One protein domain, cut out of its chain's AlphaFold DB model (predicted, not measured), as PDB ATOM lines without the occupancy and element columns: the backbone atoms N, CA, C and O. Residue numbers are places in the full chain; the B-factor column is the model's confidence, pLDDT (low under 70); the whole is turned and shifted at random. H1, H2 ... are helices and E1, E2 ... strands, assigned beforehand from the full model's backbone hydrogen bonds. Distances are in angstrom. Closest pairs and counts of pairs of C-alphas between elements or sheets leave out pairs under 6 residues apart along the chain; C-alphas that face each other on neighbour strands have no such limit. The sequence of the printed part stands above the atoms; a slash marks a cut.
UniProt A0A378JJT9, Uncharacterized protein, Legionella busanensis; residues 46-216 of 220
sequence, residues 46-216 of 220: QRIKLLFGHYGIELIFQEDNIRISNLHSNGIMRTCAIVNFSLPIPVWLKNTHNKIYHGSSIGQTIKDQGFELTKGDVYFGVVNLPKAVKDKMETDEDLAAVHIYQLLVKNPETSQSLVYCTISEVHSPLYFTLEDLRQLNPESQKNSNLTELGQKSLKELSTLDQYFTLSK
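What this domain is: This is residues 46 to 216 of the 220 residues of an uncharacterized protein of Legionella busanensis (UniProt A0A378JJT9). One twisted antiparallel sheet of six strands makes the core, with short helices on both faces: H4, H7 and H8 on one, and H1, H3 and H5, apart from one another, on the opposite one. H2 packs on H3, and H6 grazes the sheet near edge strand E4. The printed part has 171 residues, with eight named helices and six named strands in the order H1 E1 E2 E3 H2 H3 E4 H4 E5 E6 H5 H6 H7 H8. The sheet's order is E1 E2 E3 E6 E5 E4, the class is mixed, and the whole is compact, with a radius of gyration of the C-alphas of 15.7 A and spans of 49 by 38 by 32 A.

Where its parts are: Begin with the sheet: find C-alpha 56 at (-16.511, -15.764, -13.057), where E1, residues 56 to 63, begins. E2 is residues 66 to 73 and E3 76 to 85; E1, E2 and E3 form a meander, each strand the antiparallel neighbour of the one before. E4, residues 116 to 128, is 34.1 A long and bends by 63 degrees at residue 125; E5, 143 to 154, is 35.3 A and E6, 161 to 171, is 28.7 A. The helices are H1, 46 to 52; H2, 91 to 101, 14.9 A; H3, 106 to 112; H4, 131 to 137; H5, 178 to 184; H6, 186 to 190; H7, 196 to 205, 14.5 A; and H8, 208 to 216, ending at C-alpha 216 at (-19.238, 0.362, -24.256).

How they stand to each other: Across the sheet, look for N 58 and O 70 at 3.0 A, N 69 and O 81 at 2.9 A, N 82 and O 168 at 2.9 A, N 149 and O 167 at 2.9 A, and N 120 and O 150 at 2.9 A. H7 is on the sheet, its Gly 198 C-alpha 6.1 A from that of Tyr 123 in E4, their closest. H4 and H8 touch, about perpendicular at 77 degrees, closest at the C-alphas of Ala 132 and Asp 209, 5.8 A. On the opposite face H1 lies over E2 at a height over the sheet of 9.3 A, and H3 over E5 at 9.5 A. H5 is on that face too, its closest C-alpha pair with E5 being Leu 178 and Ala 145, 4.7 A. H2 and H3 touch at a steep tilt of 56 degrees, opposite ways, closest at the C-alphas of Ile 100 and Ile 106, 5.7 A. Every O i to N i+4 pair is within hydrogen-bond range in H1, H3, H4, H5 and H7, against 5 of 7 in H2, 4 of 5 in H8 and 0 of 1 in H6, where 1 of 2 O i to N i+3 pairs is.

The domain as a whole: The farthest C-alphas, Asp 140 and Thr 158, are 49.4 A apart. The printed part has no cut and no long link. Its mean pLDDT is 91.3; residues 188 to 192 and 214 to 216 are under 70.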
ATOM      1  N   GLN A  46     -19.105 -25.217 -13.348       93.00
ATOM      2  CA  GLN A  46     -18.240 -26.222 -12.740       93.00
ATOM      3  C   GLN A  46     -17.242 -26.775 -13.757       93.00
ATOM      4  O   GLN A  46     -16.080 -26.958 -13.411       93.00
ATOM      5  N   ARG A  47     -17.661 -26.979 -15.011       95.81
ATOM      6  CA  ARG A  47     -16.781 -27.416 -16.107       95.81
ATOM      7  C   ARG A  47     -15.724 -26.364 -16.446       95.81
ATOM      8  O   ARG A  47     -14.550 -26.707 -16.540       95.81
ATOM      9  N   ILE A  48     -16.104 -25.085 -16.530       96.00
ATOM     10  CA  ILE A  48     -15.152 -23.979 -16.723       96.00
ATOM     11  C   ILE A  48     -14.135 -23.958 -15.576       96.00
ATOM     12  O   ILE A  48     -12.932 -23.926 -15.821       96.00
ATOM     13  N   LYS A  49     -14.597 -24.038 -14.321       95.56
ATOM     14  CA  LYS A  49     -13.698 -24.073 -13.161       95.56
ATOM     15  C   LYS A  49     -12.783 -25.300 -13.168       95.56
ATOM     16  O   LYS A  49     -11.612 -25.170 -12.834       95.56
ATOM     17  N   LEU A  50     -13.298 -26.471 -13.542       95.75
ATOM     18  CA  LEU A  50     -12.526 -27.713 -13.613       95.75
ATOM     19  C   LEU A  50     -11.402 -27.613 -14.650       95.75
ATOM     20  O   LEU A  50     -10.272 -27.986 -14.357       95.75
ATOM     21  N   LEU A  51     -11.704 -27.091 -15.840       96.12
ATOM     22  CA  LEU A  51     -10.764 -27.055 -16.963       96.12
ATOM     23  C   LEU A  51      -9.800 -25.868 -16.921       96.12
ATOM     24  O   LEU A  51      -8.681 -25.973 -17.412       96.12
ATOM     25  N   PHE A  52     -10.215 -24.743 -16.338       96.31
ATOM     26  CA  PHE A  52      -9.448 -23.493 -16.370       96.31
ATOM     27  C   PHE A  52      -9.133 -22.918 -14.981       96.31
ATOM     28  O   PHE A  52      -8.638 -21.796 -14.890       96.31
ATOM     29  N   GLY A  53      -9.453 -23.631 -13.899       95.94
ATOM     30  CA  GLY A  53      -9.137 -23.279 -12.507       95.94
ATOM     31  C   GLY A  53     -10.013 -22.186 -11.875       95.94
ATOM     32  O   GLY A  53     -10.274 -22.226 -10.672       95.94
ATOM     33  N   HIS A  54     -10.508 -21.234 -12.665       95.94
ATOM     34  CA  HIS A  54     -11.334 -20.114 -12.215       95.94
ATOM     35  C   HIS A  54     -12.675 -20.079 -12.955       95.94
ATOM     36  O   HIS A  54     -12.768 -20.449 -14.122       95.94
ATOM     37  N   TYR A  55     -13.712 -19.586 -12.280       94.00
ATOM     38  CA  TYR A  55     -14.997 -19.268 -12.894       94.00
ATOM     39  C   TYR A  55     -15.492 -17.912 -12.393       94.00
ATOM     40  O   TYR A  55     -15.550 -17.683 -11.186       94.00
ATOM     41  N   GLY A  56     -15.862 -17.039 -13.325       92.88
ATOM     42  CA  GLY A  56     -16.511 -15.764 -13.057       92.88
ATOM     43  C   GLY A  56     -17.631 -15.485 -14.054       92.88
ATOM     44  O   GLY A  56     -17.735 -16.134 -15.098       92.88
ATOM     45  N   ILE A  57     -18.482 -14.528 -13.693       92.00
ATOM     46  CA  ILE A  57     -19.564 -14.022 -14.531       92.00
ATOM     47  C   ILE A  57     -19.376 -12.514 -14.644       92.00
ATOM     48  O   ILE A  57     -19.334 -11.823 -13.630       92.00
ATOM     49  N   GLU A  58     -19.315 -12.011 -15.870       92.50
ATOM     50  CA  GLU A  58     -19.356 -10.582 -16.179       92.50
ATOM     51  C   GLU A  58     -20.647 -10.300 -16.961       92.50
ATOM     52  O   GLU A  58     -20.954 -10.972 -17.949       92.50
ATOM     53  N   LEU A  59     -21.430  -9.321 -16.502       92.31
ATOM     54  CA  LEU A  59     -22.628  -8.866 -17.201       92.31
ATOM     55  C   LEU A  59     -22.212  -7.967 -18.370       92.31
ATOM     56  O   LEU A  59     -21.576  -6.941 -18.151       92.31
ATOM     57  N   ILE A  60     -22.571  -8.345 -19.598       92.12
ATOM     58  CA  ILE A  60     -22.265  -7.550 -20.797       92.12
ATOM     59  C   ILE A  60     -23.409  -6.589 -21.092       92.12
ATOM     60  O   ILE A  60     -23.185  -5.416 -21.370       92.12
ATOM     61  N   PHE A  61     -24.635  -7.102 -21.061       92.25
ATOM     62  CA  PHE A  61     -25.830  -6.348 -21.402       92.25
ATOM     63  C   PHE A  61     -27.023  -6.915 -20.643       92.25
ATOM     64  O   PHE A  61     -27.139  -8.134 -20.479       92.25
ATOM     65  N   GLN A  62     -27.911  -6.035 -20.192       92.19
ATOM     66  CA  GLN A  62     -29.192  -6.426 -19.632       92.19
ATOM     67  C   GLN A  62     -30.209  -5.319 -19.844       92.19
ATOM     68  O   GLN A  62     -30.013  -4.202 -19.374       92.19
ATOM     69  N   GLU A  63     -31.299  -5.662 -20.511       90.38
ATOM     70  CA  GLU A  63     -32.439  -4.783 -20.728       90.38
ATOM     71  C   GLU A  63     -33.681  -5.651 -20.910       90.38
ATOM     72  O   GLU A  63     -33.602  -6.751 -21.466       90.38
ATOM     73  N   ASP A  64     -34.816  -5.184 -20.393       90.00
ATOM     74  CA  ASP A  64     -36.090  -5.898 -20.436       90.00
ATOM     75  C   ASP A  64     -35.961  -7.365 -19.987       90.00
ATOM     76  O   ASP A  64     -35.633  -7.657 -18.832       90.00
ATOM     77  N   ASN A  65     -36.226  -8.296 -20.904       93.56
ATOM     78  CA  ASN A  65     -36.188  -9.732 -20.688       93.56
ATOM     79  C   ASN A  65     -34.894 -10.389 -21.195       93.56
ATOM     80  O   ASN A  65     -34.807 -11.616 -21.157       93.56
ATOM     81  N   ILE A  66     -33.909  -9.616 -21.654       93.31
ATOM     82  CA  ILE A  66     -32.654 -10.122 -22.214       93.31
ATOM     83  C   ILE A  66     -31.510  -9.890 -21.230       93.31
ATOM     84  O   ILE A  66     -31.316  -8.793 -20.709       93.31
ATOM     85  N   ARG A  67     -30.699 -10.928 -21.015       94.25
ATOM     86  CA  ARG A  67     -29.424 -10.837 -20.295       94.25
ATOM     87  C   ARG A  67     -28.322 -11.531 -21.077       94.25
ATOM     88  O   ARG A  67     -28.442 -12.713 -21.388       94.25
ATOM     89  N   ILE A  68     -27.227 -10.823 -21.325       94.62
ATOM     90  CA  ILE A  68     -26.028 -11.345 -21.988       94.62
ATOM     91  C   ILE A  68     -24.879 -11.331 -20.988       94.62
ATOM     92  O   ILE A  68     -24.582 -10.308 -20.367       94.62
ATOM     93  N   SER A  69     -24.233 -12.478 -20.808       94.50
ATOM     94  CA  SER A  69     -23.167 -12.648 -19.824       94.50
ATOM     95  C   SER A  69     -21.954 -13.357 -20.412       94.50
ATOM     96  O   SER A  69     -22.070 -14.309 -21.185       94.50
ATOM     97  N   ASN A  70     -20.783 -12.903 -19.985       95.31
ATOM     98  CA  ASN A  70     -19.510 -13.563 -20.191       95.31
ATOM     99  C   ASN A  70     -19.281 -14.554 -19.044       95.31
ATOM    100  O   ASN A  70     -19.058 -14.143 -17.903       95.31
ATOM    101  N   LEU A  71     -19.335 -15.852 -19.340       95.88
ATOM    102  CA  LEU A  71     -18.896 -16.897 -18.422       95.88
ATOM    103  C   LEU A  71     -17.419 -17.175 -18.700       95.88
ATOM    104  O   LEU A  71     -17.066 -17.723 -19.753       95.88
ATOM    105  N   HIS A  72     -16.554 -16.782 -17.770       97.19
ATOM    106  CA  HIS A  72     -15.123 -16.665 -18.035       97.19
ATOM    107  C   HIS A  72     -14.242 -17.397 -17.027       97.19
ATOM    108  O   HIS A  72     -14.614 -17.631 -15.874       97.19
ATOM    109  N   SER A  73     -13.006 -17.655 -17.448       97.75
ATOM    110  CA  SER A  73     -11.880 -17.907 -16.548       97.75
ATOM    111  C   SER A  73     -10.867 -16.783 -16.727       97.75
ATOM    112  O   SER A  73     -10.420 -16.547 -17.844       97.75
ATOM    113  N   ASN A  74     -10.553 -16.055 -15.646       95.44
ATOM    114  CA  ASN A  74      -9.611 -14.926 -15.657       95.44
ATOM    115  C   ASN A  74      -9.874 -13.893 -16.779       95.44
ATOM    116  O   ASN A  74      -8.965 -13.513 -17.502       95.44
ATOM    117  N   GLY A  75     -11.132 -13.472 -16.957       94.75
ATOM    118  CA  GLY A  75     -11.560 -12.530 -18.002       94.75
ATOM    119  C   GLY A  75     -11.797 -13.143 -19.388       94.75
ATOM    120  O   GLY A  75     -12.658 -12.648 -20.116       94.75
ATOM    121  N   ILE A  76     -11.132 -14.255 -19.720       97.69
ATOM    122  CA  ILE A  76     -11.257 -14.921 -21.025       97.69
ATOM    123  C   ILE A  76     -12.595 -15.654 -21.115       97.69
ATOM    124  O   ILE A  76     -12.880 -16.564 -20.322       97.69
ATOM    125  N   MET A  77     -13.406 -15.288 -22.107       98.06
ATOM    126  CA  MET A  77     -14.729 -15.861 -22.315       98.06
ATOM    127  C   MET A  77     -14.631 -17.323 -22.734       98.06
ATOM    128  O   MET A  77     -14.057 -17.672 -23.763       98.06
ATOM    129  N   ARG A  78     -15.241 -18.202 -21.938       98.38
ATOM    130  CA  ARG A  78     -15.398 -19.624 -22.273       98.38
ATOM    131  C   ARG A  78     -16.800 -19.921 -22.770       98.38
ATOM    132  O   ARG A  78     -16.988 -20.832 -23.574       98.38
ATOM    133  N   THR A  79     -17.784 -19.139 -22.347       98.00
ATOM    134  CA  THR A  79     -19.142 -19.210 -22.883       98.00
ATOM    135  C   THR A  79     -19.775 -17.824 -22.906       98.00
ATOM    136  O   THR A  79     -19.774 -17.123 -21.894       98.00
ATOM    137  N   CYS A  80     -20.340 -17.440 -24.049       97.38
ATOM    138  CA  CYS A  80     -21.276 -16.324 -24.140       97.38
ATOM    139  C   CYS A  80     -22.678 -16.870 -23.867       97.38
ATOM    140  O   CYS A  80     -23.179 -17.683 -24.644       97.38
ATOM    141  N   ALA A  81     -23.298 -16.452 -22.764       96.06
ATOM    142  CA  ALA A  81     -24.633 -16.897 -22.380       96.06
ATOM    143  C   ALA A  81     -25.652 -15.788 -22.636       96.06
ATOM    144  O   ALA A  81     -25.528 -14.694 -22.083       96.06
ATOM    145  N   ILE A  82     -26.668 -16.083 -23.442       95.69
ATOM    146  CA  ILE A  82     -27.779 -15.172 -23.737       95.69
ATOM    147  C   ILE A  82     -29.039 -15.787 -23.176       95.69
ATOM    148  O   ILE A  82     -29.391 -16.921 -23.498       95.69
ATOM    149  N   VAL A  83     -29.701 -15.034 -22.315       96.00
ATOM    150  CA  VAL A  83     -30.867 -15.473 -21.569       96.00
ATOM    151  C   VAL A  83     -32.038 -14.604 -21.977       96.00
ATOM    152  O   VAL A  83     -31.993 -13.391 -21.806       96.00
ATOM    153  N   ASN A  84     -33.091 -15.250 -22.459       96.19
ATOM    154  CA  ASN A  84     -34.396 -14.651 -22.677       96.19
ATOM    155  C   ASN A  84     -35.332 -15.112 -21.560       96.19
ATOM    156  O   ASN A  84     -35.757 -16.273 -21.549       96.19
ATOM    157  N   PHE A  85     -35.637 -14.232 -20.609       96.31
ATOM    158  CA  PHE A  85     -36.593 -14.502 -19.537       96.31
ATOM    159  C   PHE A  85     -38.024 -14.547 -20.081       96.31
ATOM    160  O   PHE A  85     -38.425 -13.718 -20.901       96.31
ATOM    161  N   SER A  86     -38.810 -15.500 -19.589       95.44
ATOM    162  CA  SER A  86     -40.247 -15.554 -19.835       95.44
ATOM    163  C   SER A  86     -40.950 -14.577 -18.899       95.44
ATOM    164  O   SER A  86     -40.949 -14.770 -17.684       95.44
ATOM    165  N   LEU A  87     -41.549 -13.529 -19.457       93.06
ATOM    166  CA  LEU A  87     -42.348 -12.560 -18.710       93.06
ATOM    167  C   LEU A  87     -43.853 -12.804 -18.939       93.06
ATOM    168  O   LEU A  87     -44.229 -13.257 -20.021       93.06
ATOM    169  N   PRO A  88     -44.722 -12.473 -17.965       95.12
ATOM    170  CA  PRO A  88     -44.403 -11.962 -16.629       95.12
ATOM    171  C   PRO A  88     -43.904 -13.058 -15.669       95.12
ATOM    172  O   PRO A  88     -44.301 -14.217 -15.758       95.12
ATOM    173  N   ILE A  89     -43.071 -12.672 -14.697       96.12
ATOM    174  CA  ILE A  89     -42.597 -13.578 -13.639       96.12
ATOM    175  C   ILE A  89     -43.690 -13.739 -12.574       96.12
ATOM    176  O   ILE A  89     -44.165 -12.728 -12.045       96.12
ATOM    177  N   PRO A  90     -44.083 -14.971 -12.200       95.50
ATOM    178  CA  PRO A  90     -45.100 -15.159 -11.178       95.50
ATOM    179  C   PRO A  90     -44.595 -14.750  -9.798       95.50
ATOM    180  O   PRO A  90     -43.406 -14.837  -9.485       95.50
ATOM    181  N   VAL A  91     -45.538 -14.360  -8.937       95.69
ATOM    182  CA  VAL A  91     -45.262 -13.849  -7.587       95.69
ATOM    183  C   VAL A  91     -44.371 -14.801  -6.784       95.69
ATOM    184  O   VAL A  91     -43.413 -14.350  -6.163       95.69
ATOM    185  N   TRP A  92     -44.625 -16.110  -6.865       95.44
ATOM    186  CA  TRP A  92     -43.867 -17.119  -6.123       95.44
ATOM    187  C   TRP A  92     -42.396 -17.235  -6.551       95.44
ATOM    188  O   TRP A  92     -41.577 -17.688  -5.759       95.44
ATOM    189  N   LEU A  93     -42.033 -16.801  -7.766       96.50
ATOM    190  CA  LEU A  93     -40.651 -16.831  -8.265       96.50
ATOM    191  C   LEU A  93     -39.970 -15.455  -8.221       96.50
ATOM    192  O   LEU A  93     -38.770 -15.343  -8.477       96.50
ATOM    193  N   LYS A  94     -40.713 -14.392  -7.895       95.69
ATOM    194  CA  LYS A  94     -40.268 -13.001  -8.059       95.69
ATOM    195  C   LYS A  94     -38.986 -12.686  -7.284       95.69
ATOM    196  O   LYS A  94     -38.076 -12.081  -7.841       95.69
ATOM    197  N   ASN A  95     -38.867 -13.150  -6.039       95.69
ATOM    198  CA  ASN A  95     -37.666 -12.921  -5.227       95.69
ATOM    199  C   ASN A  95     -36.425 -13.609  -5.818       95.69
ATOM    200  O   ASN A  95     -35.358 -12.998  -5.901       95.69
ATOM    201  N   THR A  96     -36.567 -14.854  -6.273       96.25
ATOM    202  CA  THR A  96     -35.502 -15.606  -6.954       96.25
ATOM    203  C   THR A  96     -35.104 -14.926  -8.258       96.25
ATOM    204  O   THR A  96     -33.917 -14.723  -8.507       96.25
ATOM    205  N   HIS A  97     -36.085 -14.514  -9.067       96.38
ATOM    206  CA  HIS A  97     -35.826 -13.786 -10.304       96.38
ATOM    207  C   HIS A  97     -35.103 -12.466 -10.040       96.38
ATOM    208  O   HIS A  97     -34.122 -12.193 -10.716       96.38
ATOM    209  N   ASN A  98     -35.492 -11.697  -9.021       94.75
ATOM    210  CA  ASN A  98     -34.803 -10.455  -8.681       94.75
ATOM    211  C   ASN A  98     -33.326 -10.706  -8.352       94.75
ATOM    212  O   ASN A  98     -32.468 -10.006  -8.876       94.75
ATOM    213  N   LYS A  99     -32.992 -11.732  -7.557       94.31
ATOM    214  CA  LYS A  99     -31.583 -12.084  -7.278       94.31
ATOM    215  C   LYS A  99     -30.802 -12.394  -8.561       94.31
ATOM    216  O   LYS A  99     -29.665 -11.952  -8.723       94.31
ATOM    217  N   ILE A 100     -31.421 -13.130  -9.483       93.06
ATOM    218  CA  ILE A 100     -30.849 -13.481 -10.791       93.06
ATOM    219  C   ILE A 100     -30.667 -12.243 -11.672       93.06
ATOM    220  O   ILE A 100     -29.615 -12.075 -12.288       93.06
ATOM    221  N   TYR A 101     -31.670 -11.370 -11.712       90.88
ATOM    222  CA  TYR A 101     -31.651 -10.130 -12.478       90.88
ATOM    223  C   TYR A 101     -30.557  -9.176 -11.977       90.88
ATOM    224  O   TYR A 101     -29.955  -8.461 -12.763       90.88
ATOM    225  N   HIS A 102     -30.198  -9.235 -10.692       89.44
ATOM    226  CA  HIS A 102     -29.064  -8.493 -10.124       89.44
ATOM    227  C   HIS A 102     -27.716  -9.235 -10.247       89.44
ATOM    228  O   HIS A 102     -26.797  -8.996  -9.469       89.44
ATOM    229  N   GLY A 103     -27.584 -10.147 -11.216       83.81
ATOM    230  CA  GLY A 103     -26.303 -10.760 -11.588       83.81
ATOM    231  C   GLY A 103     -26.006 -12.123 -10.958       83.81
ATOM    232  O   GLY A 103     -24.958 -12.704 -11.236       83.81
ATOM    233  N   SER A 104     -26.916 -12.690 -10.158       86.38
ATOM    234  CA  SER A 104     -26.703 -14.035  -9.603       86.38
ATOM    235  C   SER A 104     -26.782 -15.127 -10.684       86.38
ATOM    236  O   SER A 104     -27.458 -14.996 -11.715       86.38
ATOM    237  N   SER A 105     -26.104 -16.254 -10.438       84.94
ATOM    238  CA  SER A 105     -26.167 -17.441 -11.302       84.94
ATOM    239  C   SER A 105     -27.577 -18.035 -11.306       84.94
ATOM    240  O   SER A 105     -28.114 -18.332 -10.241       84.94
ATOM    241  N   ILE A 106     -28.164 -18.258 -12.488       90.56
ATOM    242  CA  ILE A 106     -29.551 -18.738 -12.631       90.56
ATOM    243  C   ILE A 106     -29.732 -20.094 -11.947       90.56
ATOM    244  O   ILE A 106     -30.544 -20.229 -11.034       90.56
ATOM    245  N   GLY A 107     -28.943 -21.086 -12.366       86.81
ATOM    246  CA  GLY A 107     -29.109 -22.462 -11.904       86.81
ATOM    247  C   GLY A 107     -28.883 -22.621 -10.403       86.81
ATOM    248  O   GLY A 107     -29.654 -23.311  -9.743       86.81
ATOM    249  N   GLN A 108     -27.858 -21.958  -9.859       86.31
ATOM    250  CA  GLN A 108     -27.558 -22.023  -8.428       86.31
ATOM    251  C   GLN A 108     -28.630 -21.303  -7.603       86.31
ATOM    252  O   GLN A 108     -29.165 -21.885  -6.669       86.31
ATOM    253  N   THR A 109     -29.024 -20.087  -8.003       92.19
ATOM    254  CA  THR A 109     -30.011 -19.288  -7.255       92.19
ATOM    255  C   THR A 109     -31.372 -19.976  -7.180       92.19
ATOM    256  O   THR A 109     -32.022 -19.921  -6.142       92.19
ATOM    257  N   ILE A 110     -31.817 -20.641  -8.253       93.44
ATOM    258  CA  ILE A 110     -33.085 -21.389  -8.250       93.44
ATOM    259  C   ILE A 110     -33.014 -22.567  -7.271       93.44
ATOM    260  O   ILE A 110     -33.914 -22.728  -6.446       93.44
ATOM    261  N   LYS A 111     -31.925 -23.347  -7.318       89.50
ATOM    262  CA  LYS A 111     -31.715 -24.500  -6.429       89.50
ATOM    263  C   LYS A 111     -31.601 -24.089  -4.959       89.50
ATOM    264  O   LYS A 111     -32.229 -24.712  -4.111       89.50
ATOM    265  N   ASP A 112     -30.880 -23.009  -4.661       92.12
ATOM    266  CA  ASP A 112     -30.702 -22.487  -3.296       92.12
ATOM    267  C   ASP A 112     -32.005 -21.958  -2.677       92.12
ATOM    268  O   ASP A 112     -32.091 -21.751  -1.468       92.12
ATOM    269  N   GLN A 113     -33.024 -21.684  -3.493       93.25
ATOM    270  CA  GLN A 113     -34.358 -21.290  -3.033       93.25
ATOM    271  C   GLN A 113     -35.335 -22.474  -2.975       93.25
ATOM    272  O   GLN A 113     -36.524 -22.265  -2.770       93.25
ATOM    273  N   GLY A 114     -34.847 -23.709  -3.140       93.88
ATOM    274  CA  GLY A 114     -35.639 -24.930  -2.991       93.88
ATOM    275  C   GLY A 114     -36.525 -25.277  -4.188       93.88
ATOM    276  O   GLY A 114     -37.298 -26.224  -4.107       93.88
ATOM    277  N   PHE A 115     -36.425 -24.547  -5.302       95.75
ATOM    278  CA  PHE A 115     -37.202 -24.855  -6.499       95.75
ATOM    279  C   PHE A 115     -36.628 -26.053  -7.258       95.75
ATOM    280  O   PHE A 115     -35.411 -26.222  -7.379       95.75
ATOM    281  N   GLU A 116     -37.519 -26.843  -7.853       94.50
ATOM    282  CA  GLU A 116     -37.138 -27.866  -8.821       94.50
ATOM    283  C   GLU A 116     -36.763 -27.186 -10.147       94.50
ATOM    284  O   GLU A 116     -37.505 -26.343 -10.658       94.50
ATOM    285  N   LEU A 117     -35.607 -27.552 -10.705       93.50
ATOM    286  CA  LEU A 117     -35.087 -26.997 -11.954       93.50
ATOM    287  C   LEU A 117     -34.764 -28.120 -12.937       93.50
ATOM    288  O   LEU A 117     -33.856 -28.917 -12.691       93.50
ATOM    289  N   THR A 118     -35.444 -28.114 -14.079       92.12
ATOM    290  CA  THR A 118     -35.239 -29.084 -15.159       92.12
ATOM    291  C   THR A 118     -34.766 -28.374 -16.420       92.12
ATOM    292  O   THR A 118     -35.253 -27.298 -16.763       92.12
ATOM    293  N   LYS A 119     -33.811 -28.982 -17.127       91.56
ATOM    294  CA  LYS A 119     -33.321 -28.501 -18.421       91.56
ATOM    295  C   LYS A 119     -34.032 -29.249 -19.550       91.56
ATOM    296  O   LYS A 119     -34.003 -30.476 -19.565       91.56
ATOM    297  N   GLY A 120     -34.630 -28.520 -20.486       91.69
ATOM    298  CA  GLY A 120     -35.164 -29.059 -21.737       91.69
ATOM    299  C   GLY A 120     -34.311 -28.597 -22.912       91.69
ATOM    300  O   GLY A 120     -34.350 -27.421 -23.267       91.69
ATOM    301  N   ASP A 121     -33.518 -29.490 -23.497       92.38
ATOM    302  CA  ASP A 121     -32.664 -29.135 -24.633       92.38
ATOM    303  C   ASP A 121     -33.502 -28.815 -25.872       92.38
ATOM    304  O   ASP A 121     -34.419 -29.555 -26.211       92.38
ATOM    305  N   VAL A 122     -33.178 -27.723 -26.560       92.25
ATOM    306  CA  VAL A 122     -33.900 -27.256 -27.754       92.25
ATOM    307  C   VAL A 122     -33.098 -27.543 -29.014       92.25
ATOM    308  O   VAL A 122     -33.662 -28.027 -29.989       92.25
ATOM    309  N   TYR A 123     -31.802 -27.224 -29.012       92.12
ATOM    310  CA  TYR A 123     -30.961 -27.342 -30.200       92.12
ATOM    311  C   TYR A 123     -29.472 -27.418 -29.849       92.12
ATOM    312  O   TYR A 123     -29.007 -26.748 -28.927       92.12
ATOM    313  N   PHE A 124     -28.723 -28.188 -30.640       92.94
ATOM    314  CA  PHE A 124     -27.260 -28.169 -30.677       92.94
ATOM    315  C   PHE A 124     -26.799 -27.921 -32.109       92.94
ATOM    316  O   PHE A 124     -27.266 -28.591 -33.033       92.94
ATOM    317  N   GLY A 125     -25.845 -27.016 -32.298       92.88
ATOM    318  CA  GLY A 125     -25.335 -26.718 -33.632       92.88
ATOM    319  C   GLY A 125     -24.038 -25.937 -33.632       92.88
ATOM    320  O   GLY A 125     -23.318 -25.889 -32.636       92.88
ATOM    321  N   VAL A 126     -23.755 -25.325 -34.777       94.06
ATOM    322  CA  VAL A 126     -22.590 -24.468 -34.993       94.06
ATOM    323  C   VAL A 126     -23.070 -23.116 -35.497       94.06
ATOM    324  O   VAL A 126     -23.988 -23.049 -36.315       94.06
ATOM    325  N   VAL A 127     -22.449 -22.047 -35.014       94.56
ATOM    326  CA  VAL A 127     -22.728 -20.668 -35.424       94.56
ATOM    327  C   VAL A 127     -21.442 -19.953 -35.805       94.56
ATOM    328  O   VAL A 127     -20.373 -20.294 -35.301       94.56
ATOM    329  N   ASN A 128     -21.561 -18.942 -36.667       94.12
ATOM    330  CA  ASN A 128     -20.481 -17.985 -36.875       94.12
ATOM    331  C   ASN A 128     -20.341 -17.109 -35.629       94.12
ATOM    332  O   ASN A 128     -21.342 -16.610 -35.109       94.12
ATOM    333  N   LEU A 129     -19.112 -16.916 -35.167       92.25
ATOM    334  CA  LEU A 129     -18.805 -16.043 -34.049       92.25
ATOM    335  C   LEU A 129     -18.805 -14.576 -34.503       92.25
ATOM    336  O   LEU A 129     -18.028 -14.205 -35.386       92.25
ATOM    337  N   PRO A 130     -19.622 -13.716 -33.871       90.88
ATOM    338  CA  PRO A 130     -19.510 -12.270 -34.019       90.88
ATOM    339  C   PRO A 130     -18.132 -11.783 -33.565       90.88
ATOM    340  O   PRO A 130     -17.526 -12.373 -32.660       90.88
ATOM    341  N   LYS A 131     -17.636 -10.685 -34.145       90.56
ATOM    342  CA  LYS A 131     -16.263 -10.227 -33.891       90.56
ATOM    343  C   LYS A 131     -16.022  -9.931 -32.411       90.56
ATOM    344  O   LYS A 131     -14.994 -10.337 -31.874       90.56
ATOM    345  N   ALA A 132     -16.964  -9.272 -31.737       90.25
ATOM    346  CA  ALA A 132     -16.802  -8.931 -30.324       90.25
ATOM    347  C   ALA A 132     -16.693 -10.179 -29.430       90.25
ATOM    348  O   ALA A 132     -15.969 -10.175 -28.431       90.25
ATOM    349  N   VAL A 133     -17.384 -11.258 -29.808       93.50
ATOM    350  CA  VAL A 133     -17.335 -12.542 -29.102       93.50
ATOM    351  C   VAL A 133     -16.012 -13.256 -29.383       93.50
ATOM    352  O   VAL A 133     -15.393 -13.724 -28.430       93.50
ATOM    353  N   LYS A 134     -15.533 -13.277 -30.639       94.69
ATOM    354  CA  LYS A 134     -14.199 -13.814 -30.987       94.69
ATOM    355  C   LYS A 134     -13.100 -13.150 -30.166       94.69
ATOM    356  O   LYS A 134     -12.306 -13.842 -29.535       94.69
ATOM    357  N   ASP A 135     -13.120 -11.817 -30.122       94.06
ATOM    358  CA  ASP A 135     -12.124 -11.019 -29.408       94.06
ATOM    359  C   ASP A 135     -12.137 -11.346 -27.900       94.06
ATOM    360  O   ASP A 135     -11.080 -11.571 -27.316       94.06
ATOM    361  N   LYS A 136     -13.316 -11.458 -27.258       95.31
ATOM    362  CA  LYS A 136     -13.407 -11.854 -25.834       95.31
ATOM    363  C   LYS A 136     -13.074 -13.327 -25.569       95.31
ATOM    364  O   LYS A 136     -12.702 -13.664 -24.443       95.31
ATOM    365  N   MET A 137     -13.254 -14.207 -26.552       97.06
ATOM    366  CA  MET A 137     -12.885 -15.624 -26.463       97.06
ATOM    367  C   MET A 137     -11.398 -15.875 -26.750       97.06
ATOM    368  O   MET A 137     -10.947 -16.999 -26.525       97.06
ATOM    369  N   GLU A 138     -10.666 -14.857 -27.222       96.81
ATOM    370  CA  GLU A 138      -9.261 -14.931 -27.641       96.81
ATOM    371  C   GLU A 138      -9.018 -16.066 -28.650       96.81
ATOM    372  O   GLU A 138      -8.160 -16.927 -28.465       96.81
ATOM    373  N   THR A 139      -9.832 -16.099 -29.710       95.19
ATOM    374  CA  THR A 139      -9.788 -17.144 -30.742       95.19
ATOM    375  C   THR A 139      -9.813 -16.558 -32.150       95.19
ATOM    376  O   THR A 139     -10.562 -15.620 -32.431       95.19
ATOM    377  N   ASP A 140      -9.059 -17.178 -33.056       94.50
ATOM    378  CA  ASP A 140      -9.086 -16.850 -34.485       94.50
ATOM    379  C   ASP A 140     -10.172 -17.628 -35.248       94.50
ATOM    380  O   ASP A 140     -10.549 -17.238 -36.353       94.50
ATOM    381  N   GLU A 141     -10.729 -18.680 -34.641       95.75
ATOM    382  CA  GLU A 141     -11.796 -19.508 -35.215       95.75
ATOM    383  C   GLU A 141     -13.075 -18.714 -35.504       95.75
ATOM    384  O   GLU A 141     -13.542 -17.932 -34.674       95.75
ATOM    385  N   ASP A 142     -13.683 -18.958 -36.665       94.38
ATOM    386  CA  ASP A 142     -14.945 -18.321 -37.064       94.38
ATOM    387  C   ASP A 142     -16.178 -19.072 -36.565       94.38
ATOM    388  O   ASP A 142     -17.256 -18.494 -36.488       94.38
ATOM    389  N   LEU A 143     -16.035 -20.353 -36.227       95.62
ATOM    390  CA  LEU A 143     -17.149 -21.231 -35.890       95.62
ATOM    391  C   LEU A 143     -17.078 -21.685 -34.439       95.62
ATOM    392  O   LEU A 143     -16.033 -22.131 -33.970       95.62
ATOM    393  N   ALA A 144     -18.221 -21.655 -33.759       96.88
ATOM    394  CA  ALA A 144     -18.368 -22.116 -32.385       96.88
ATOM    395  C   ALA A 144     -19.593 -23.004 -32.207       96.88
ATOM    396  O   ALA A 144     -20.620 -22.828 -32.869       96.88
ATOM    397  N   ALA A 145     -19.490 -23.934 -31.263       96.75
ATOM    398  CA  ALA A 145     -20.610 -24.755 -30.849       96.75
ATOM    399  C   ALA A 145     -21.637 -23.918 -30.075       96.75
ATOM    400  O   ALA A 145     -21.280 -23.115 -29.208       96.75
ATOM    401  N   VAL A 146     -22.919 -24.143 -30.357       95.69
ATOM    402  CA  VAL A 146     -24.033 -23.549 -29.614       95.69
ATOM    403  C   VAL A 146     -24.910 -24.632 -29.009       95.69
ATOM    404  O   VAL A 146     -25.217 -25.641 -29.651       95.69
ATOM    405  N   HIS A 147     -25.354 -24.387 -27.783       95.31
ATOM    406  CA  HIS A 147     -26.373 -25.168 -27.104       95.31
ATOM    407  C   HIS A 147     -27.517 -24.255 -26.664       95.31
ATOM    408  O   HIS A 147     -27.324 -23.304 -25.911       95.31
ATOM    409  N   ILE A 148     -28.718 -24.544 -27.162       94.94
ATOM    410  CA  ILE A 148     -29.943 -23.811 -26.848       94.94
ATOM    411  C   ILE A 148     -30.835 -24.722 -26.022       94.94
ATOM    412  O   ILE A 148     -31.084 -25.870 -26.399       94.94
ATOM    413  N   TYR A 149     -31.332 -24.221 -24.898       94.50
ATOM    414  CA  TYR A 149     -32.196 -24.979 -24.003       94.50
ATOM    415  C   TYR A 149     -33.133 -24.075 -23.217       94.50
ATOM    416  O   TYR A 149     -32.918 -22.874 -23.071       94.50
ATOM    417  N   GLN A 150     -34.180 -24.676 -22.673       95.50
ATOM    418  CA  GLN A 150     -35.098 -24.036 -21.751       95.50
ATOM    419  C   GLN A 150     -34.854 -24.521 -20.329       95.50
ATOM    420  O   GLN A 150     -34.548 -25.691 -20.091       95.50
ATOM    421  N   LEU A 151     -35.018 -23.611 -19.376       95.56
ATOM    422  CA  LEU A 151     -35.067 -23.946 -17.962       95.56
ATOM    423  C   LEU A 151     -36.515 -23.933 -17.496       95.56
ATOM    424  O   LEU A 151     -37.184 -22.905 -17.562       95.56
ATOM    425  N   LEU A 152     -36.985 -25.079 -17.018       96.50
ATOM    426  CA  LEU A 152     -38.296 -25.240 -16.416       96.50
ATOM    427  C   LEU A 152     -38.139 -25.185 -14.903       96.50
ATOM    428  O   LEU A 152     -37.358 -25.946 -14.332       96.50
ATOM    429  N   VAL A 153     -38.879 -24.284 -14.265       97.06
ATOM    430  CA  VAL A 153     -38.892 -24.126 -12.811       97.06
ATOM    431  C   VAL A 153     -40.223 -24.627 -12.290       97.06
ATOM    432  O   VAL A 153     -41.271 -24.223 -12.797       97.06
ATOM    433  N   LYS A 154     -40.184 -25.485 -11.273       97.00
ATOM    434  CA  LYS A 154     -41.375 -25.983 -10.591       97.00
ATOM    435  C   LYS A 154     -41.337 -25.617  -9.110       97.00
ATOM    436  O   LYS A 154     -40.333 -25.803  -8.423       97.00
ATOM    437  N   ASN A 155     -42.451 -25.066  -8.643       95.00
ATOM    438  CA  ASN A 155     -42.702 -24.795  -7.238       95.00
ATOM    439  C   ASN A 155     -43.027 -26.124  -6.530       95.00
ATOM    440  O   ASN A 155     -44.011 -26.764  -6.906       95.00
ATOM    441  N   PRO A 156     -42.231 -26.554  -5.536       92.62
ATOM    442  CA  PRO A 156     -42.455 -27.830  -4.859       92.62
ATOM    443  C   PRO A 156     -43.728 -27.832  -3.999       92.62
ATOM    444  O   PRO A 156     -44.348 -28.879  -3.839       92.62
ATOM    445  N   GLU A 157     -44.153 -26.677  -3.482       93.06
ATOM    446  CA  GLU A 157     -45.316 -26.565  -2.592       93.06
ATOM    447  C   GLU A 157     -46.633 -26.599  -3.370       93.06
ATOM    448  O   GLU A 157     -47.588 -27.260  -2.970       93.06
ATOM    449  N   THR A 158     -46.694 -25.896  -4.503       93.25
ATOM    450  CA  THR A 158     -47.927 -25.765  -5.300       93.25
ATOM    451  C   THR A 158     -47.953 -26.666  -6.530       93.25
ATOM    452  O   THR A 158     -48.968 -26.729  -7.222       93.25
ATOM    453  N   SER A 159     -46.838 -27.331  -6.847       91.62
ATOM    454  CA  SER A 159     -46.616 -28.078  -8.094       91.62
ATOM    455  C   SER A 159     -46.783 -27.258  -9.381       91.62
ATOM    456  O   SER A 159     -46.781 -27.825 -10.474       91.62
ATOM    457  N   GLN A 160     -46.883 -25.926  -9.288       93.81
ATOM    458  CA  GLN A 160     -46.919 -25.050 -10.457       93.81
ATOM    459  C   GLN A 160     -45.574 -25.085 -11.181       93.81
ATOM    460  O   GLN A 160     -44.527 -24.954 -10.549       93.81
ATOM    461  N   SER A 161     -45.599 -25.213 -12.505       94.88
ATOM    462  CA  SER A 161     -44.408 -25.200 -13.352       94.88
ATOM    463  C   SER A 161     -44.480 -24.094 -14.398       94.88
ATOM    464  O   SER A 161     -45.560 -23.692 -14.834       94.88
ATOM    465  N   LEU A 162     -43.318 -23.581 -14.793       95.88
ATOM    466  CA  LEU A 162     -43.196 -22.616 -15.879       95.88
ATOM    467  C   LEU A 162     -41.878 -22.788 -16.622       95.88
ATOM    468  O   LEU A 162     -40.864 -23.172 -16.038       95.88
ATOM    469  N   VAL A 163     -41.882 -22.443 -17.907       96.94
ATOM    470  CA  VAL A 163     -40.651 -22.221 -18.670       96.94
ATOM    471  C   VAL A 163     -40.105 -20.857 -18.266       96.94
ATOM    472  O   VAL A 163     -40.701 -19.836 -18.594       96.94
ATOM    473  N   TYR A 164     -39.002 -20.831 -17.526       97.62
ATOM    474  CA  TYR A 164     -38.472 -19.620 -16.891       97.62
ATOM    475  C   TYR A 164     -37.660 -18.773 -17.850       97.62
ATOM    476  O   TYR A 164     -37.782 -17.550 -17.866       97.62
ATOM    477  N   CYS A 165     -36.830 -19.425 -18.650       97.12
ATOM    478  CA  CYS A 165     -36.054 -18.754 -19.670       97.12
ATOM    479  C   CYS A 165     -35.637 -19.725 -20.767       97.12
ATOM    480  O   CYS A 165     -35.537 -20.936 -20.544       97.12
ATOM    481  N   THR A 166     -35.330 -19.160 -21.930       97.06
ATOM    482  CA  THR A 166     -34.539 -19.824 -22.970       97.06
ATOM    483  C   THR A 166     -33.111 -19.302 -22.883       97.06
ATOM    484  O   THR A 166     -32.906 -18.092 -22.788       97.06
ATOM    485  N   ILE A 167     -32.134 -20.204 -22.880       96.19
ATOM    486  CA  ILE A 167     -30.711 -19.884 -22.821       96.19
ATOM    487  C   ILE A 167     -30.051 -20.378 -24.102       96.19
ATOM    488  O   ILE A 167     -30.207 -21.543 -24.462       96.19
ATOM    489  N   SER A 168     -29.306 -19.491 -24.756       96.62
ATOM    490  CA  SER A 168     -28.351 -19.840 -25.806       96.62
ATOM    491  C   SER A 168     -26.941 -19.680 -25.250       96.62
ATOM    492  O   SER A 168     -26.531 -18.572 -24.900       96.62
ATOM    493  N   GLU A 169     -26.204 -20.782 -25.148       96.81
ATOM    494  CA  GLU A 169     -24.795 -20.798 -24.759       96.81
ATOM    495  C   GLU A 169     -23.932 -21.027 -26.001       96.81
ATOM    496  O   GLU A 169     -23.992 -22.088 -26.622       96.81
ATOM    497  N   VAL A 170     -23.132 -20.024 -26.372       97.69
ATOM    498  CA  VAL A 170     -22.104 -20.144 -27.415       97.69
ATOM    499  C   VAL A 170     -20.773 -20.432 -26.736       97.69
ATOM    500  O   VAL A 170     -20.287 -19.624 -25.940       97.69
ATOM    501  N   HIS A 171     -20.191 -21.589 -27.027       97.94
ATOM    502  CA  HIS A 171     -18.982 -22.076 -26.373       97.94
ATOM    503  C   HIS A 171     -17.741 -21.678 -27.165       97.94
ATOM    504  O   HIS A 171     -17.703 -21.819 -28.383       97.94
ATOM    505  N   SER A 172     -16.705 -21.209 -26.463       97.94
ATOM    506  CA  SER A 172     -15.409 -20.950 -27.092       97.94
ATOM    507  C   SER A 172     -14.922 -22.210 -27.824       97.94
ATOM    508  O   SER A 172     -14.971 -23.294 -27.234       97.94
ATOM    509  N   PRO A 173     -14.408 -22.096 -29.062       97.06
ATOM    510  CA  PRO A 173     -13.830 -23.227 -29.793       97.06
ATOM    511  C   PRO A 173     -12.661 -23.888 -29.051       97.06
ATOM    512  O   PRO A 173     -12.414 -25.075 -29.216       97.06
ATOM    513  N   LEU A 174     -11.991 -23.138 -28.167       96.00
ATOM    514  CA  LEU A 174     -10.925 -23.623 -27.283       96.00
ATOM    515  C   LEU A 174     -11.455 -24.297 -26.001       96.00
ATOM    516  O   LEU A 174     -10.679 -24.729 -25.147       96.00
ATOM    517  N   TYR A 175     -12.776 -24.347 -25.822       96.75
ATOM    518  CA  TYR A 175     -13.441 -24.953 -24.674       96.75
ATOM    519  C   TYR A 175     -14.149 -26.255 -25.045       96.75
ATOM    520  O   TYR A 175     -13.777 -27.290 -24.488       96.75
ATOM    521  N   PHE A 176     -15.120 -26.206 -25.962       97.19
ATOM    522  CA  PHE A 176     -15.865 -27.373 -26.441       97.19
ATOM    523  C   PHE A 176     -16.198 -27.252 -27.926       97.19
ATOM    524  O   PHE A 176     -16.610 -26.186 -28.390       97.19
ATOM    525  N   THR A 177     -16.105 -28.373 -28.640       96.94
ATOM    526  CA  THR A 177     -16.714 -28.542 -29.964       96.94
ATOM    527  C   THR A 177     -18.169 -28.985 -29.846       96.94
ATOM    528  O   THR A 177     -18.640 -29.387 -28.778       96.94
ATOM    529  N   LEU A 178     -18.907 -28.952 -30.959       95.31
ATOM    530  CA  LEU A 178     -20.271 -29.486 -31.001       95.31
ATOM    531  C   LEU A 178     -20.301 -30.972 -30.615       95.31
ATOM    532  O   LEU A 178     -21.216 -31.399 -29.907       95.31
ATOM    533  N   GLU A 179     -19.308 -31.752 -31.038       94.94
ATOM    534  CA  GLU A 179     -19.252 -33.169 -30.678       94.94
ATOM    535  C   GLU A 179     -18.996 -33.375 -29.178       94.94
ATOM    536  O   GLU A 179     -19.682 -34.189 -28.558       94.94
ATOM    537  N   ASP A 180     -18.141 -32.566 -28.541       95.94
ATOM    538  CA  ASP A 180     -17.980 -32.602 -27.078       95.94
ATOM    539  C   ASP A 180     -19.321 -32.336 -26.362       95.94
ATOM    540  O   ASP A 180     -19.694 -33.050 -25.425       95.94
ATOM    541  N   LEU A 181     -20.093 -31.343 -26.825       94.12
ATOM    542  CA  LEU A 181     -21.403 -31.016 -26.245       94.12
ATOM    543  C   LEU A 181     -22.412 -32.159 -26.397       94.12
ATOM    544  O   LEU A 181     -23.172 -32.425 -25.459       94.12
ATOM    545  N   ARG A 182     -22.413 -32.859 -27.537       91.88
ATOM    546  CA  ARG A 182     -23.266 -34.038 -27.763       91.88
ATOM    547  C   ARG A 182     -22.895 -35.192 -26.841       91.88
ATOM    548  O   ARG A 182     -23.792 -35.866 -26.339       91.88
ATOM    549  N   GLN A 183     -21.609 -35.402 -26.570       92.94
ATOM    550  CA  GLN A 183     -21.159 -36.434 -25.630       92.94
ATOM    551  C   GLN A 183     -21.482 -36.092 -24.170       92.94
ATOM    552  O   GLN A 183     -21.765 -36.986 -23.365       92.94
ATOM    553  N   LEU A 184     -21.483 -34.804 -23.817       92.38
ATOM    554  CA  LEU A 184     -21.903 -34.327 -22.495       92.38
ATOM    555  C   LEU A 184     -23.423 -34.396 -22.286       92.38
ATOM    556  O   LEU A 184     -23.869 -34.398 -21.138       92.38
ATOM    557  N   ASN A 185     -24.211 -34.461 -23.366       88.12
ATOM    558  CA  ASN A 185     -25.677 -34.472 -23.346       88.12
ATOM    559  C   ASN A 185     -26.250 -35.566 -24.282       88.12
ATOM    560  O   ASN A 185     -26.954 -35.251 -25.243       88.12
ATOM    561  N   PRO A 186     -25.959 -36.857 -24.028       77.75
ATOM    562  CA  PRO A 186     -26.271 -37.937 -24.970       77.75
ATOM    563  C   PRO A 186     -27.778 -38.140 -25.182       77.75
ATOM    564  O   PRO A 186     -28.217 -38.363 -26.306       77.75
ATOM    565  N   GLU A 187     -28.590 -37.976 -24.133       75.44
ATOM    566  CA  GLU A 187     -30.059 -38.090 -24.208       75.44
ATOM    567  C   GLU A 187     -30.696 -37.042 -25.138       75.44
ATOM    568  O   GLU A 187     -31.799 -37.222 -25.658       75.44
ATOM    569  N   SER A 188     -29.972 -35.952 -25.381       69.38
ATOM    570  CA  SER A 188     -30.428 -34.770 -26.104       69.38
ATOM    571  C   SER A 188     -30.082 -34.811 -27.594       69.38
ATOM    572  O   SER A 188     -30.505 -33.932 -28.346       69.38
ATOM    573  N   GLN A 189     -29.367 -35.850 -28.052       60.75
ATOM    574  CA  GLN A 189     -29.013 -36.060 -29.465       60.75
ATOM    575  C   GLN A 189     -30.239 -36.159 -30.391       60.75
ATOM    576  O   GLN A 189     -30.114 -35.992 -31.602       60.75
ATOM    577  N   LYS A 190     -31.437 -36.360 -29.827       56.41
ATOM    578  CA  LYS A 190     -32.719 -36.359 -30.544       56.41
ATOM    579  C   LYS A 190     -33.159 -34.967 -31.036       56.41
ATOM    580  O   LYS A 190     -34.047 -34.892 -31.880       56.41
ATOM    581  N   ASN A 191     -32.527 -33.882 -30.572       60.19
ATOM    582  CA  ASN A 191     -32.946 -32.496 -30.838       60.19
ATOM    583  C   ASN A 191     -32.061 -31.778 -31.875       60.19
ATOM    584  O   ASN A 191     -31.730 -30.601 -31.732       60.19
ATOM    585  N   SER A 192     -31.654 -32.484 -32.934       60.28
ATOM    586  CA  SER A 192     -30.937 -31.894 -34.077       60.28
ATOM    587  C   SER A 192     -31.848 -31.096 -35.019       60.28
ATOM    588  O   SER A 192     -31.364 -30.257 -35.777       60.28
ATOM    589  N   ASN A 193     -33.163 -31.335 -34.968       71.94
ATOM    590  CA  ASN A 193     -34.132 -30.633 -35.798       71.94
ATOM    591  C   ASN A 193     -34.356 -29.212 -35.278       71.94
ATOM    592  O   ASN A 193     -34.757 -28.999 -34.133       71.94
ATOM    593  N   LEU A 194     -34.105 -28.233 -36.142       78.81
ATOM    594  CA  LEU A 194     -34.209 -26.823 -35.806       78.81
ATOM    595  C   LEU A 194     -35.684 -26.401 -35.681       78.81
ATOM    596  O   LEU A 194     -36.382 -26.244 -36.681       78.81
ATOM    597  N   THR A 195     -36.149 -26.217 -34.445       86.69
ATOM    598  CA  THR A 195     -37.497 -25.714 -34.128       86.69
ATOM    599  C   THR A 195     -37.610 -24.205 -34.368       86.69
ATOM    600  O   THR A 195     -36.594 -23.514 -34.436       86.69
ATOM    601  N   GLU A 196     -38.829 -23.658 -34.422       88.25
ATOM    602  CA  GLU A 196     -39.053 -22.201 -34.511       88.25
ATOM    603  C   GLU A 196     -38.347 -21.430 -33.383       88.25
ATOM    604  O   GLU A 196     -37.730 -20.390 -33.621       88.25
ATOM    605  N   LEU A 197     -38.361 -21.973 -32.159       86.56
ATOM    606  CA  LEU A 197     -37.635 -21.403 -31.024       86.56
ATOM    607  C   LEU A 197     -36.120 -21.393 -31.266       86.56
ATOM    608  O   LEU A 197     -35.454 -20.397 -30.970       86.56
ATOM    609  N   GLY A 198     -35.581 -22.483 -31.817       85.19
ATOM    610  CA  GLY A 198     -34.181 -22.566 -32.222       85.19
ATOM    611  C   GLY A 198     -33.839 -21.521 -33.286       85.19
ATOM    612  O   GLY A 198     -32.878 -20.780 -33.116       85.19
ATOM    613  N   GLN A 199     -34.658 -21.387 -34.336       88.19
ATOM    614  CA  GLN A 199     -34.460 -20.388 -35.398       88.19
ATOM    615  C   GLN A 199     -34.455 -18.961 -34.848       88.19
ATOM    616  O   GLN A 199     -33.561 -18.178 -35.169       88.19
ATOM    617  N   LYS A 200     -35.431 -18.631 -33.994       89.56
ATOM    618  CA  LYS A 200     -35.515 -17.319 -33.346       89.56
ATOM    619  C   LYS A 200     -34.256 -17.028 -32.528       89.56
ATOM    620  O   LYS A 200     -33.641 -15.983 -32.712       89.56
ATOM    621  N   SER A 201     -33.846 -17.979 -31.692       88.69
ATOM    622  CA  SER A 201     -32.669 -17.843 -30.828       88.69
ATOM    623  C   SER A 201     -31.376 -17.695 -31.643       88.69
ATOM    624  O   SER A 201     -30.539 -16.857 -31.329       88.69
ATOM    625  N   LEU A 202     -31.227 -18.439 -32.746       88.19
ATOM    626  CA  LEU A 202     -30.085 -18.294 -33.658       88.19
ATOM    627  C   LEU A 202     -30.059 -16.930 -34.358       88.19
ATOM    628  O   LEU A 202     -28.985 -16.371 -34.571       88.19
ATOM    629  N   LYS A 203     -31.222 -16.374 -34.706       87.75
ATOM    630  CA  LYS A 203     -31.311 -15.029 -35.291       87.75
ATOM    631  C   LYS A 203     -30.887 -13.944 -34.297       87.75
ATOM    632  O   LYS A 203     -30.297 -12.957 -34.708       87.75
ATOM    633  N   GLU A 204     -31.150 -14.123 -33.006       85.69
ATOM    634  CA  GLU A 204     -30.673 -13.203 -31.961       85.69
ATOM    635  C   GLU A 204     -29.144 -13.266 -31.790       85.69
ATOM    636  O   GLU A 204     -28.510 -12.258 -31.491       85.69
ATOM    637  N   LEU A 205     -28.516 -14.421 -32.046       84.56
ATOM    638  CA  LEU A 205     -27.051 -14.540 -32.002       84.56
ATOM    639  C   LEU A 205     -26.354 -13.678 -33.055       84.56
ATOM    640  O   LEU A 205     -25.272 -13.153 -32.796       84.56
ATOM    641  N   SER A 206     -26.956 -13.505 -34.233       81.50
ATOM    642  CA  SER A 206     -26.341 -12.711 -35.302       81.50
ATOM    643  C   SER A 206     -26.362 -11.205 -35.029       81.50
ATOM    644  O   SER A 206     -25.646 -10.463 -35.698       81.50
ATOM    645  N   THR A 207     -27.123 -10.741 -34.033       84.12
ATOM    646  CA  THR A 207     -27.171  -9.325 -33.633       84.12
ATOM    647  C   THR A 207     -26.275  -9.007 -32.434       84.12
ATOM    648  O   THR A 207     -26.233  -7.863 -31.986       84.12
ATOM    649  N   LEU A 208     -25.509  -9.983 -31.930       83.25
ATOM    650  CA  LEU A 208     -24.684  -9.842 -30.727       83.25
ATOM    651  C   LEU A 208     -23.707  -8.664 -30.756       83.25
ATOM    652  O   LEU A 208     -23.590  -7.968 -29.749       83.25
ATOM    653  N   ASP A 209     -23.050  -8.392 -31.887       84.12
ATOM    654  CA  ASP A 209     -22.089  -7.281 -32.001       84.12
ATOM    655  C   ASP A 209     -22.713  -5.916 -31.638       84.12
ATOM    656  O   ASP A 209     -22.029  -5.025 -31.123       84.12
ATOM    657  N   GLN A 210     -24.030  -5.758 -31.823       83.94
ATOM    658  CA  GLN A 210     -24.753  -4.540 -31.451       83.94
ATOM    659  C   GLN A 210     -24.769  -4.348 -29.928       83.94
ATOM    660  O   GLN A 210     -24.460  -3.261 -29.442       83.94
ATOM    661  N   TYR A 211     -25.024  -5.408 -29.156       82.38
ATOM    662  CA  TYR A 211     -25.067  -5.337 -27.691       82.38
ATOM    663  C   TYR A 211     -23.695  -5.069 -27.064       82.38
ATOM    664  O   TYR A 211     -23.597  -4.343 -26.076       82.38
ATOM    665  N   PHE A 212     -22.620  -5.593 -27.659       77.94
ATOM    666  CA  PHE A 212     -21.248  -5.296 -27.224       77.94
ATOM    667  C   PHE A 212     -20.806  -3.865 -27.563       77.94
ATOM    668  O   PHE A 212     -19.888  -3.338 -26.935       77.94
ATOM    669  N   THR A 213     -21.445  -3.232 -28.547       75.31
ATOM    670  CA  THR A 213     -21.218  -1.817 -28.866       75.31
ATOM    671  C   THR A 213     -21.993  -0.918 -27.902       75.31
ATOM    672  O   THR A 213     -21.434   0.040 -27.368       75.31
ATOM    673  N   LEU A 214     -23.252  -1.263 -27.612       67.38
ATOM    674  CA  LEU A 214     -24.108  -0.537 -26.667       67.38
ATOM    675  C   LEU A 214     -23.566  -0.571 -25.230       67.38
ATOM    676  O   LEU A 214     -23.655   0.429 -24.520       67.38
ATOM    677  N   SER A 215     -22.952  -1.678 -24.802       61.38
ATOM    678  CA  SER A 215     -22.363  -1.777 -23.461       61.38
ATOM    679  C   SER A 215     -21.164  -0.845 -23.257       61.38
ATOM    680  O   SER A 215     -21.002  -0.301 -22.169       61.38
ATOM    681  N   LYS A 216     -20.363  -0.593 -24.302       59.22
ATOM    682  CA  LYS A 216     -19.238   0.362 -24.256       59.22
ATOM    683  C   LYS A 216     -19.692   1.821 -24.212       59.22
ATOM    684  O   LYS A 216     -18.980   2.646 -23.657       59.22
TER     685      LYS A 216